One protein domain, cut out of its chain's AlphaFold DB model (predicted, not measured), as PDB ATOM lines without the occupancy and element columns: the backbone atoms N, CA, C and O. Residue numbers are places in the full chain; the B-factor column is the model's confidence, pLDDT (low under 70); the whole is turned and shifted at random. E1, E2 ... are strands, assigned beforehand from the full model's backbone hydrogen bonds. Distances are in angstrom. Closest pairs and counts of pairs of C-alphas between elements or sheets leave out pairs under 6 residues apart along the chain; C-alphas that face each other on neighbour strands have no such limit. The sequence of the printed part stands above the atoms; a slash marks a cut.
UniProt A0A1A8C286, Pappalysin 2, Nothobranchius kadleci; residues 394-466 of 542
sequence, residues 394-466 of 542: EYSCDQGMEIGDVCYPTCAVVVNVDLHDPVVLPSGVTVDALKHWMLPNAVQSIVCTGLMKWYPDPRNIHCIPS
ATOM      1  N   GLU A 394     114.538 103.544 154.429       92.81
ATOM      2  CA  GLU A 394     113.575 104.598 154.787       92.81
ATOM      3  C   GLU A 394     112.298 103.945 155.358       92.81
ATOM      4  O   GLU A 394     112.011 102.787 155.047       92.81
ATOM      5  N   TYR A 395     111.530 104.646 156.200       93.44
ATOM      6  CA  TYR A 395     110.358 104.081 156.889       93.44
ATOM      7  C   TYR A 395     109.098 104.942 156.712       93.44
ATOM      8  O   TYR A 395     109.059 106.085 157.167       93.44
ATOM      9  N   SER A 396     108.028 104.368 156.147       94.50
ATOM     10  CA  SER A 396     106.699 105.005 156.130       94.50
ATOM     11  C   SER A 396     105.922 104.650 157.397       94.50
ATOM     12  O   SER A 396     105.648 103.475 157.647       94.50
ATOM     13  N   CYS A 397     105.570 105.658 158.198       94.44
ATOM     14  CA  CYS A 397     104.895 105.526 159.497       94.44
ATOM     15  C   CYS A 397     103.525 106.233 159.503       94.44
ATOM     16  O   CYS A 397     103.240 107.060 160.369       94.44
ATOM     17  N   ASP A 398     102.670 105.939 158.519       89.81
ATOM     18  CA  ASP A 398     101.405 106.662 158.284       89.81
ATOM     19  C   ASP A 398     100.386 106.571 159.434       89.81
ATOM     20  O   ASP A 398      99.490 107.409 159.541       89.81
ATOM     21  N   GLN A 399     100.497 105.543 160.281       89.00
ATOM     22  CA  GLN A 399      99.561 105.279 161.381       89.00
ATOM     23  C   GLN A 399      99.961 105.949 162.702       89.00
ATOM     24  O   GLN A 399      99.099 106.132 163.557       89.00
ATOM     25  N   GLY A 400     101.223 106.364 162.842       92.81
ATOM     26  CA  GLY A 400     101.782 106.874 164.090       92.81
ATOM     27  C   GLY A 400     103.034 106.113 164.528       92.81
ATOM     28  O   GLY A 400     103.715 105.474 163.726       92.81
ATOM     29  N   MET A 401     103.367 106.247 165.811       95.19
ATOM     30  CA  MET A 401     104.496 105.577 166.472       95.19
ATOM     31  C   MET A 401     104.150 105.168 167.918       95.19
ATOM     32  O   MET A 401     105.050 104.949 168.730       95.19
ATOM     33  N   GLU A 402     102.868 105.124 168.282       95.25
ATOM     34  CA  GLU A 402     102.390 104.652 169.584       95.25
ATOM     35  C   GLU A 402     102.537 103.123 169.708       95.25
ATOM     36  O   GLU A 402     102.817 102.421 168.736       95.25
ATOM     37  N   ILE A 403     102.395 102.579 170.920       94.31
ATOM     38  CA  ILE A 403     102.506 101.129 171.151       94.31
ATOM     39  C   ILE A 403     101.462 100.380 170.308       94.31
ATOM     40  O   ILE A 403     100.260 100.528 170.512       94.31
ATOM     41  N   GLY A 404     101.934  99.512 169.411       93.38
ATOM     42  CA  GLY A 404     101.110  98.771 168.453       93.38
ATOM     43  C   GLY A 404     101.130  99.323 167.027       93.38
ATOM     44  O   GLY A 404     100.804  98.560 166.117       93.38
ATOM     45  N   ASP A 405     101.565 100.569 166.814       95.75
ATOM     46  CA  ASP A 405     101.668 101.155 165.475       95.75
ATOM     47  C   ASP A 405     102.750 100.471 164.637       95.75
ATOM     48  O   ASP A 405     103.749  99.946 165.149       95.75
ATOM     49  N   VAL A 406     102.532 100.484 163.323       96.06
ATOM     50  CA  VAL A 406     103.319  99.752 162.332       96.06
ATOM     51  C   VAL A 406     103.925 100.729 161.326       96.06
ATOM     52  O   VAL A 406     103.206 101.546 160.751       96.06
ATOM     53  N   CYS A 407     105.227 100.597 161.069       96.25
ATOM     54  CA  CYS A 407     105.903 101.278 159.964       96.25
ATOM     55  C   CYS A 407     106.398 100.275 158.919       96.25
ATOM     56  O   CYS A 407     106.793  99.153 159.245       96.25
ATOM     57  N   TYR A 408     106.426 100.702 157.662       95.50
ATOM     58  CA  TYR A 408     106.834  99.887 156.522       95.50
ATOM     59  C   TYR A 408     108.233 100.319 156.059       95.50
ATOM     60  O   TYR A 408     108.384 101.474 155.649       95.50
ATOM     61  N   PRO A 409     109.260  99.451 156.152       94.81
ATOM     62  CA  PRO A 409     110.580  99.747 155.617       94.81
ATOM     63  C   PRO A 409     110.572  99.666 154.088       94.81
ATOM     64  O   PRO A 409     109.999  98.750 153.502       94.81
ATOM     65  N   THR A 410     111.277 100.589 153.447       91.69
ATOM     66  CA  THR A 410     111.528 100.601 152.005       91.69
ATOM     67  C   THR A 410     112.997 100.894 151.746       91.69
ATOM     68  O   THR A 410     113.569 101.806 152.342       91.69
ATOM     69  N   CYS A 411     113.620 100.138 150.846       91.00
ATOM     70  CA  CYS A 411     114.995 100.397 150.440       91.00
ATOM     71  C   CYS A 411     115.071 101.622 149.524       91.00
ATOM     72  O   CYS A 411     114.404 101.678 148.489       91.00
ATOM     73  N   ALA A 412     115.896 102.598 149.898       82.56
ATOM     74  CA  ALA A 412     116.149 103.786 149.100       82.56
ATOM     75  C   ALA A 412     116.811 103.384 147.771       82.56
ATOM     76  O   ALA A 412     117.866 102.748 147.759       82.56
ATOM     77  N   VAL A 413     116.182 103.748 146.649       67.12
ATOM     78  CA  VAL A 413     116.580 103.296 145.305       67.12
ATOM     79  C   VAL A 413     117.978 103.810 144.947       67.12
ATOM     80  O   VAL A 413     118.182 105.011 144.749       67.12
ATOM     81  N   VAL A 414     118.946 102.900 144.816       58.47
ATOM     82  CA  VAL A 414     120.368 103.232 144.609       58.47
ATOM     83  C   VAL A 414     120.700 103.462 143.126       58.47
ATOM     84  O   VAL A 414     121.609 102.849 142.580       58.47
ATOM     85  N   VAL A 415     119.980 104.390 142.479       57.16
ATOM     86  CA  VAL A 415     120.233 104.976 141.133       57.16
ATOM     87  C   VAL A 415     120.187 104.013 139.924       57.16
ATOM     88  O   VAL A 415     119.853 104.447 138.822       57.16
ATOM     89  N   ASN A 416     120.456 102.725 140.117       52.78
ATOM     90  CA  ASN A 416     120.300 101.653 139.141       52.78
ATOM     91  C   ASN A 416     118.908 101.008 139.278       52.78
ATOM     92  O   ASN A 416     118.198 101.238 140.257       52.78
ATOM     93  N   VAL A 417     118.503 100.214 138.286       57.03
ATOM     94  CA  VAL A 417     117.131  99.670 138.143       57.03
ATOM     95  C   VAL A 417     116.858  98.483 139.092       57.03
ATOM     96  O   VAL A 417     115.778  97.897 139.086       57.03
ATOM     97  N   ASP A 418     117.822  98.157 139.949       66.69
ATOM     98  CA  ASP A 418     117.855  96.950 140.766       66.69
ATOM     99  C   ASP A 418     116.980  97.118 142.021       66.69
ATOM    100  O   ASP A 418     117.305  97.872 142.945       66.69
ATOM    101  N   LEU A 419     115.852  96.404 142.068       82.88
ATOM    102  CA  LEU A 419     114.977  96.358 143.244       82.88
ATOM    103  C   LEU A 419     115.727  95.764 144.446       82.88
ATOM    104  O   LEU A 419     116.548  94.860 144.287       82.88
ATOM    105  N   HIS A 420     115.461  96.292 145.642       89.31
ATOM    106  CA  HIS A 420     116.086  95.847 146.888       89.31
ATOM    107  C   HIS A 420     115.040  95.597 147.980       89.31
ATOM    108  O   HIS A 420     114.147  96.420 148.194       89.31
ATOM    109  N   ASP A 421     115.210  94.496 148.712       92.06
ATOM    110  CA  ASP A 421     114.340  94.078 149.808       92.06
ATOM    111  C   ASP A 421     114.962  94.416 151.176       92.06
ATOM    112  O   ASP A 421     116.150  94.144 151.399       92.06
ATOM    113  N   PRO A 422     114.177  94.946 152.135       94.56
ATOM    114  CA  PRO A 422     114.609  95.105 153.517       94.56
ATOM    115  C   PRO A 422     114.582  93.755 154.251       94.56
ATOM    116  O   PRO A 422     113.540  93.109 154.380       94.56
ATOM    117  N   VAL A 423     115.729  93.333 154.781       95.19
ATOM    118  CA  VAL A 423     115.905  92.048 155.476       95.19
ATOM    119  C   VAL A 423     116.644  92.203 156.806       95.19
ATOM    120  O   VAL A 423     117.481  93.090 156.969       95.19
ATOM    121  N   VAL A 424     116.401  91.292 157.752       94.62
ATOM    122  CA  VAL A 424     117.300  91.062 158.895       94.62
ATOM    123  C   VAL A 424     118.294  89.963 158.525       94.62
ATOM    124  O   VAL A 424     117.900  88.834 158.212       94.62
ATOM    125  N   LEU A 425     119.584  90.296 158.584       90.31
ATOM    126  CA  LEU A 425     120.681  89.364 158.315       90.31
ATOM    127  C   LEU A 425     120.938  88.417 159.509       90.31
ATOM    128  O   LEU A 425     120.647  88.768 160.657       90.31
ATOM    129  N   PRO A 426     121.524  87.225 159.279       88.12
ATOM    130  CA  PRO A 426     121.989  86.356 160.360       88.12
ATOM    131  C   PRO A 426     123.045  87.039 161.248       88.12
ATOM    132  O   PRO A 426     123.826  87.875 160.795       88.12
ATOM    133  N   SER A 427     123.084  86.680 162.534       84.88
ATOM    134  CA  SER A 427     123.924  87.358 163.530       84.88
ATOM    135  C   SER A 427     125.415  87.355 163.164       84.88
ATOM    136  O   SER A 427     126.021  86.296 163.024       84.88
ATOM    137  N   GLY A 428     126.016  88.547 163.081       84.00
ATOM    138  CA  GLY A 428     127.443  88.726 162.781       84.00
ATOM    139  C   GLY A 428     127.802  88.746 161.289       84.00
ATOM    140  O   GLY A 428     128.987  88.717 160.964       84.00
ATOM    141  N   VAL A 429     126.812  88.802 160.394       88.38
ATOM    142  CA  VAL A 429     126.996  88.770 158.933       88.38
ATOM    143  C   VAL A 429     126.697  90.146 158.336       88.38
ATOM    144  O   VAL A 429     125.684  90.758 158.663       88.38
ATOM    145  N   THR A 430     127.572  90.636 157.457       88.94
ATOM    146  CA  THR A 430     127.352  91.850 156.650       88.94
ATOM    147  C   THR A 430     126.764  91.498 155.282       88.94
ATOM    148  O   THR A 430     126.843  90.347 154.856       88.94
ATOM    149  N   VAL A 431     126.214  92.488 154.566       85.62
ATOM    150  CA  VAL A 431     125.668  92.299 153.206       85.62
ATOM    151  C   VAL A 431     126.707  91.658 152.273       85.62
ATOM    152  O   VAL A 431     126.422  90.631 151.669       85.62
ATOM    153  N   ASP A 432     127.945  92.167 152.254       84.88
ATOM    154  CA  ASP A 432     129.035  91.636 151.412       84.88
ATOM    155  C   ASP A 432     129.498  90.219 151.807       84.88
ATOM    156  O   ASP A 432     130.129  89.508 151.023       84.88
ATOM    157  N   ALA A 433     129.225  89.805 153.048       88.88
ATOM    158  CA  ALA A 433     129.576  88.485 153.565       88.88
ATOM    159  C   ALA A 433     128.451  87.452 153.385       88.88
ATOM    160  O   ALA A 433     128.682  86.266 153.648       88.88
ATOM    161  N   LEU A 434     127.257  87.871 152.951       88.44
ATOM    162  CA  LEU A 434     126.098  87.002 152.784       88.44
ATOM    163  C   LEU A 434     126.372  85.940 151.709       88.44
ATOM    164  O   LEU A 434     126.704  86.249 150.566       88.44
ATOM    165  N   LYS A 435     126.250  84.662 152.080       89.88
ATOM    166  CA  LYS A 435     126.489  83.529 151.176       89.88
ATOM    167  C   LYS A 435     125.191  83.008 150.580       89.88
ATOM    168  O   LYS A 435     124.139  83.095 151.204       89.88
ATOM    169  N   HIS A 436     125.282  82.409 149.393       87.69
ATOM    170  CA  HIS A 436     124.119  81.946 148.631       87.69
ATOM    171  C   HIS A 436     123.269  80.891 149.363       87.69
ATOM    172  O   HIS A 436     122.097  80.759 149.046       87.69
ATOM    173  N   TRP A 437     123.816  80.160 150.338       87.81
ATOM    174  CA  TRP A 437     123.074  79.192 151.161       87.81
ATOM    175  C   TRP A 437     122.392  79.804 152.396       87.81
ATOM    176  O   TRP A 437     121.720  79.106 153.152       87.81
ATOM    177  N   MET A 438     122.606  81.092 152.665       91.88
ATOM    178  CA  MET A 438     122.073  81.773 153.842       91.88
ATOM    179  C   MET A 438     120.710  82.377 153.512       91.88
ATOM    180  O   MET A 438     120.533  82.970 152.451       91.88
ATOM    181  N   LEU A 439     119.760  82.256 154.442       91.94
ATOM    182  CA  LEU A 439     118.396  82.764 154.294       91.94
ATOM    183  C   LEU A 439     118.157  83.945 155.258       91.94
ATOM    184  O   LEU A 439     117.905  83.717 156.445       91.94
ATOM    185  N   PRO A 440     118.265  85.205 154.793       93.50
ATOM    186  CA  PRO A 440     117.808  86.378 155.532       93.50
ATOM    187  C   PRO A 440     116.295  86.357 155.757       93.50
ATOM    188  O   PRO A 440     115.543  85.795 154.961       93.50
ATOM    189  N   ASN A 441     115.836  87.031 156.812       93.12
ATOM    190  CA  ASN A 441     114.407  87.190 157.076       93.12
ATOM    191  C   ASN A 441     113.903  88.493 156.444       93.12
ATOM    192  O   ASN A 441     114.305  89.569 156.887       93.12
ATOM    193  N   ALA A 442     113.014  88.408 155.452       94.00
ATOM    194  CA  ALA A 442     112.362  89.578 154.860       94.00
ATOM    195  C   ALA A 442     111.503  90.336 155.887       94.00
ATOM    196  O   ALA A 442     110.745  89.729 156.649       94.00
ATOM    197  N   VAL A 443     111.605  91.667 155.898       95.06
ATOM    198  CA  VAL A 443     110.876  92.542 156.825       95.06
ATOM    199  C   VAL A 443     109.778  93.284 156.077       95.06
ATOM    200  O   VAL A 443     110.015  94.312 155.458       95.06
ATOM    201  N   GLN A 444     108.547  92.789 156.174       94.38
ATOM    202  CA  GLN A 444     107.384  93.481 155.605       94.38
ATOM    203  C   GLN A 444     107.004  94.735 156.407       94.38
ATOM    204  O   GLN A 444     106.472  95.688 155.847       94.38
ATOM    205  N   SER A 445     107.256  94.734 157.718       95.44
ATOM    206  CA  SER A 445     106.975  95.858 158.609       95.44
ATOM    207  C   SER A 445     107.719  95.746 159.943       95.44
ATOM    208  O   SER A 445     108.122  94.657 160.362       95.44
ATOM    209  N   ILE A 446     107.871  96.883 160.624       96.06
ATOM    210  CA  ILE A 446     108.276  96.977 162.031       96.06
ATOM    211  C   ILE A 446     107.084  97.426 162.880       96.06
ATOM    212  O   ILE A 446     106.263  98.215 162.420       96.06
ATOM    213  N   VAL A 447     106.990  96.955 164.125       96.62
ATOM    214  CA  VAL A 447     105.941  97.365 165.079       96.62
ATOM    215  C   VAL A 447     106.543  97.995 166.330       96.62
ATOM    216  O   VAL A 447     107.585  97.540 166.817       96.62
ATOM    217  N   CYS A 448     105.890  99.018 166.875       96.44
ATOM    218  CA  CYS A 448     106.275  99.584 168.159       96.44
ATOM    219  C   CYS A 448     105.812  98.655 169.290       96.44
ATOM    220  O   CYS A 448     104.618  98.477 169.532       96.44
ATOM    221  N   THR A 449     106.759  98.018 169.975       95.62
ATOM    222  CA  THR A 449     106.476  97.092 171.083       95.62
ATOM    223  C   THR A 449     106.055  97.834 172.349       95.62
ATOM    224  O   THR A 449     106.391  99.001 172.543       95.62
ATOM    225  N   GLY A 450     105.418  97.132 173.292       92.38
ATOM    226  CA  GLY A 450     105.100  97.694 174.613       92.38
ATOM    227  C   GLY A 450     106.320  98.044 175.487       92.38
ATOM    228  O   GLY A 450     106.150  98.611 176.561       92.38
ATOM    229  N   LEU A 451     107.550  97.768 175.031       93.12
ATOM    230  CA  LEU A 451     108.790  98.314 175.606       93.12
ATOM    231  C   LEU A 451     109.199  99.674 175.001       93.12
ATOM    232  O   LEU A 451     110.305 100.142 175.277       93.12
ATOM    233  N   MET A 452     108.353 100.290 174.163       93.94
ATOM    234  CA  MET A 452     108.647 101.511 173.390       93.94
ATOM    235  C   MET A 452     109.901 101.356 172.510       93.94
ATOM    236  O   MET A 452     110.727 102.261 172.373       93.94
ATOM    237  N   LYS A 453     110.054 100.166 171.918       95.56
ATOM    238  CA  LYS A 453     111.109  99.826 170.952       95.56
ATOM    239  C   LYS A 453     110.507  99.198 169.706       95.56
ATOM    240  O   LYS A 453     109.588  98.391 169.818       95.56
ATOM    241  N   TRP A 454     111.065  99.509 168.544       96.50
ATOM    242  CA  TRP A 454     110.707  98.851 167.290       96.50
ATOM    243  C   TRP A 454     111.157  97.386 167.269       96.50
ATOM    244  O   TRP A 454     112.254  97.063 167.733       96.50
ATOM    245  N   TYR A 455     110.317  96.512 166.714       95.88
ATOM    246  CA  TYR A 455     110.673  95.132 166.397       95.88
ATOM    247  C   TYR A 455     110.234  94.741 164.970       95.88
ATOM    248  O   TYR A 455     109.058  94.939 164.648       95.88
ATOM    249  N   PRO A 456     111.118  94.134 164.147       95.19
ATOM    250  CA  PRO A 456     112.568  94.013 164.360       95.19
ATOM    251  C   PRO A 456     113.255  95.378 164.550       95.19
ATOM    252  O   PRO A 456     112.717  96.408 164.156       95.19
ATOM    253  N   ASP A 457     114.410  95.394 165.223       93.88
ATOM    254  CA  ASP A 457     115.154  96.637 165.487       93.88
ATOM    255  C   ASP A 457     115.694  97.204 164.155       93.88
ATOM    256  O   ASP A 457     116.477  96.503 163.502       93.88
ATOM    257  N   PRO A 458     115.333  98.447 163.765       94.62
ATOM    258  CA  PRO A 458     115.789  99.114 162.543       94.62
ATOM    259  C   PRO A 458     117.297  99.054 162.303       94.62
ATOM    260  O   PRO A 458     117.745  99.007 161.162       94.62
ATOM    261  N   ARG A 459     118.102  99.009 163.372       92.25
ATOM    262  CA  ARG A 459     119.571  98.945 163.293       92.25
ATOM    263  C   ARG A 459     120.103  97.628 162.728       92.25
ATOM    264  O   ARG A 459     121.270  97.579 162.364       92.25
ATOM    265  N   ASN A 460     119.277  96.585 162.687       92.88
ATOM    266  CA  ASN A 460     119.621  95.265 162.153       92.88
ATOM    267  C   ASN A 460     118.935  94.981 160.806       92.88
ATOM    268  O   ASN A 460     119.019  93.858 160.307       92.88
ATOM    269  N   ILE A 461     118.221  95.964 160.245       93.81
ATOM    270  CA  ILE A 461     117.609  95.872 158.919       93.81
ATOM    271  C   ILE A 461     118.626  96.385 157.897       93.81
ATOM    272  O   ILE A 461     119.289  97.402 158.112       93.81
ATOM    273  N   HIS A 462     118.769  95.647 156.803       92.88
ATOM    274  CA  HIS A 462     119.670  95.935 155.695       92.88
ATOM    275  C   HIS A 462     118.928  95.750 154.375       92.88
ATOM    276  O   HIS A 462     118.046  94.900 154.277       92.88
ATOM    277  N   CYS A 463     119.326  96.494 153.350       91.62
ATOM    278  CA  CYS A 463     118.884  96.244 151.984       91.62
ATOM    279  C   CYS A 463     119.772  95.190 151.318       91.62
ATOM    280  O   CYS A 463     120.998  95.311 151.336       91.62
ATOM    281  N   ILE A 464     119.151  94.182 150.710       90.50
ATOM    282  CA  ILE A 464     119.797  93.255 149.769       90.50
ATOM    283  C   ILE A 464     119.089  93.349 148.414       90.50
ATOM    284  O   ILE A 464     117.935  93.775 148.389       90.50
ATOM    285  N   PRO A 465     119.717  92.952 147.293       89.38
ATOM    286  CA  PRO A 465     119.006  92.829 146.025       89.38
ATOM    287  C   PRO A 465     117.768  91.937 146.181       89.38
ATOM    288  O   PRO A 465     117.830  90.904 146.854       89.38
ATOM    289  N   SER A 466     116.652  92.316 145.563       89.62
ATOM    290  CA  SER A 466     115.439  91.494 145.505       89.62
ATOM    291  C   SER A 466     115.664  90.250 144.632       89.62
ATOM    292  O   SER A 466     116.719  90.080 144.010       89.62
TER     293      SER A 466
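This is residues 394 to 466 of the 542 residues of the protein "Pappalysin 2" of Nothobranchius kadleci (UniProt A0A1A8C286). Little regular structure: a flat, loop-rich domain in which two small antiparallel sheets, E1-E2-E4 and the pair E3-E5, come near each other where E2 ends, with short links from E1 to E2 and from E2 to E3 and long ones from E3 to E4 and from E4 to E5. The printed part has 73 residues, 22 in five named strands, E1 to E5 in chain order, and no named helix; the class is all strand. It is only just compact, close to loose, with a radius of gyration of the C-alphas of 13.3 A and spans of 37 by 28 by 14 A.

E2, residues 406 to 411, measures 16.7 A from C-alpha 406 at (103.319, 99.752, 162.332). E1 is residues 394 to 396 and E4 446 to 448. E3, residues 420 to 424, measures 13.0 A; E5, residues 461 to 465, measures 13.3 A and ends at C-alpha 465 (119.006, 92.829, 146.025).

Inner strand E2 forms a hairpin with E1 (N 394 and O 410, 2.9 A) and is antiparallel to E4 (N 407 and O 446, 2.9 A). E3 and E5 are antiparallel at 141 degrees, N 421 and O 464 being 2.8 A apart. The closest C-alphas of E2 and E3, Cys 411 and His 420, are 5.9 A apart. E1 and E4 are apart.

The farthest C-alphas, Asn 416 and Gly 450, are 38.8 A apart. The printed part has no cut. The links E3 to E4 and E4 to E5 are long. Residues 413 to 418 have pLDDT under 70.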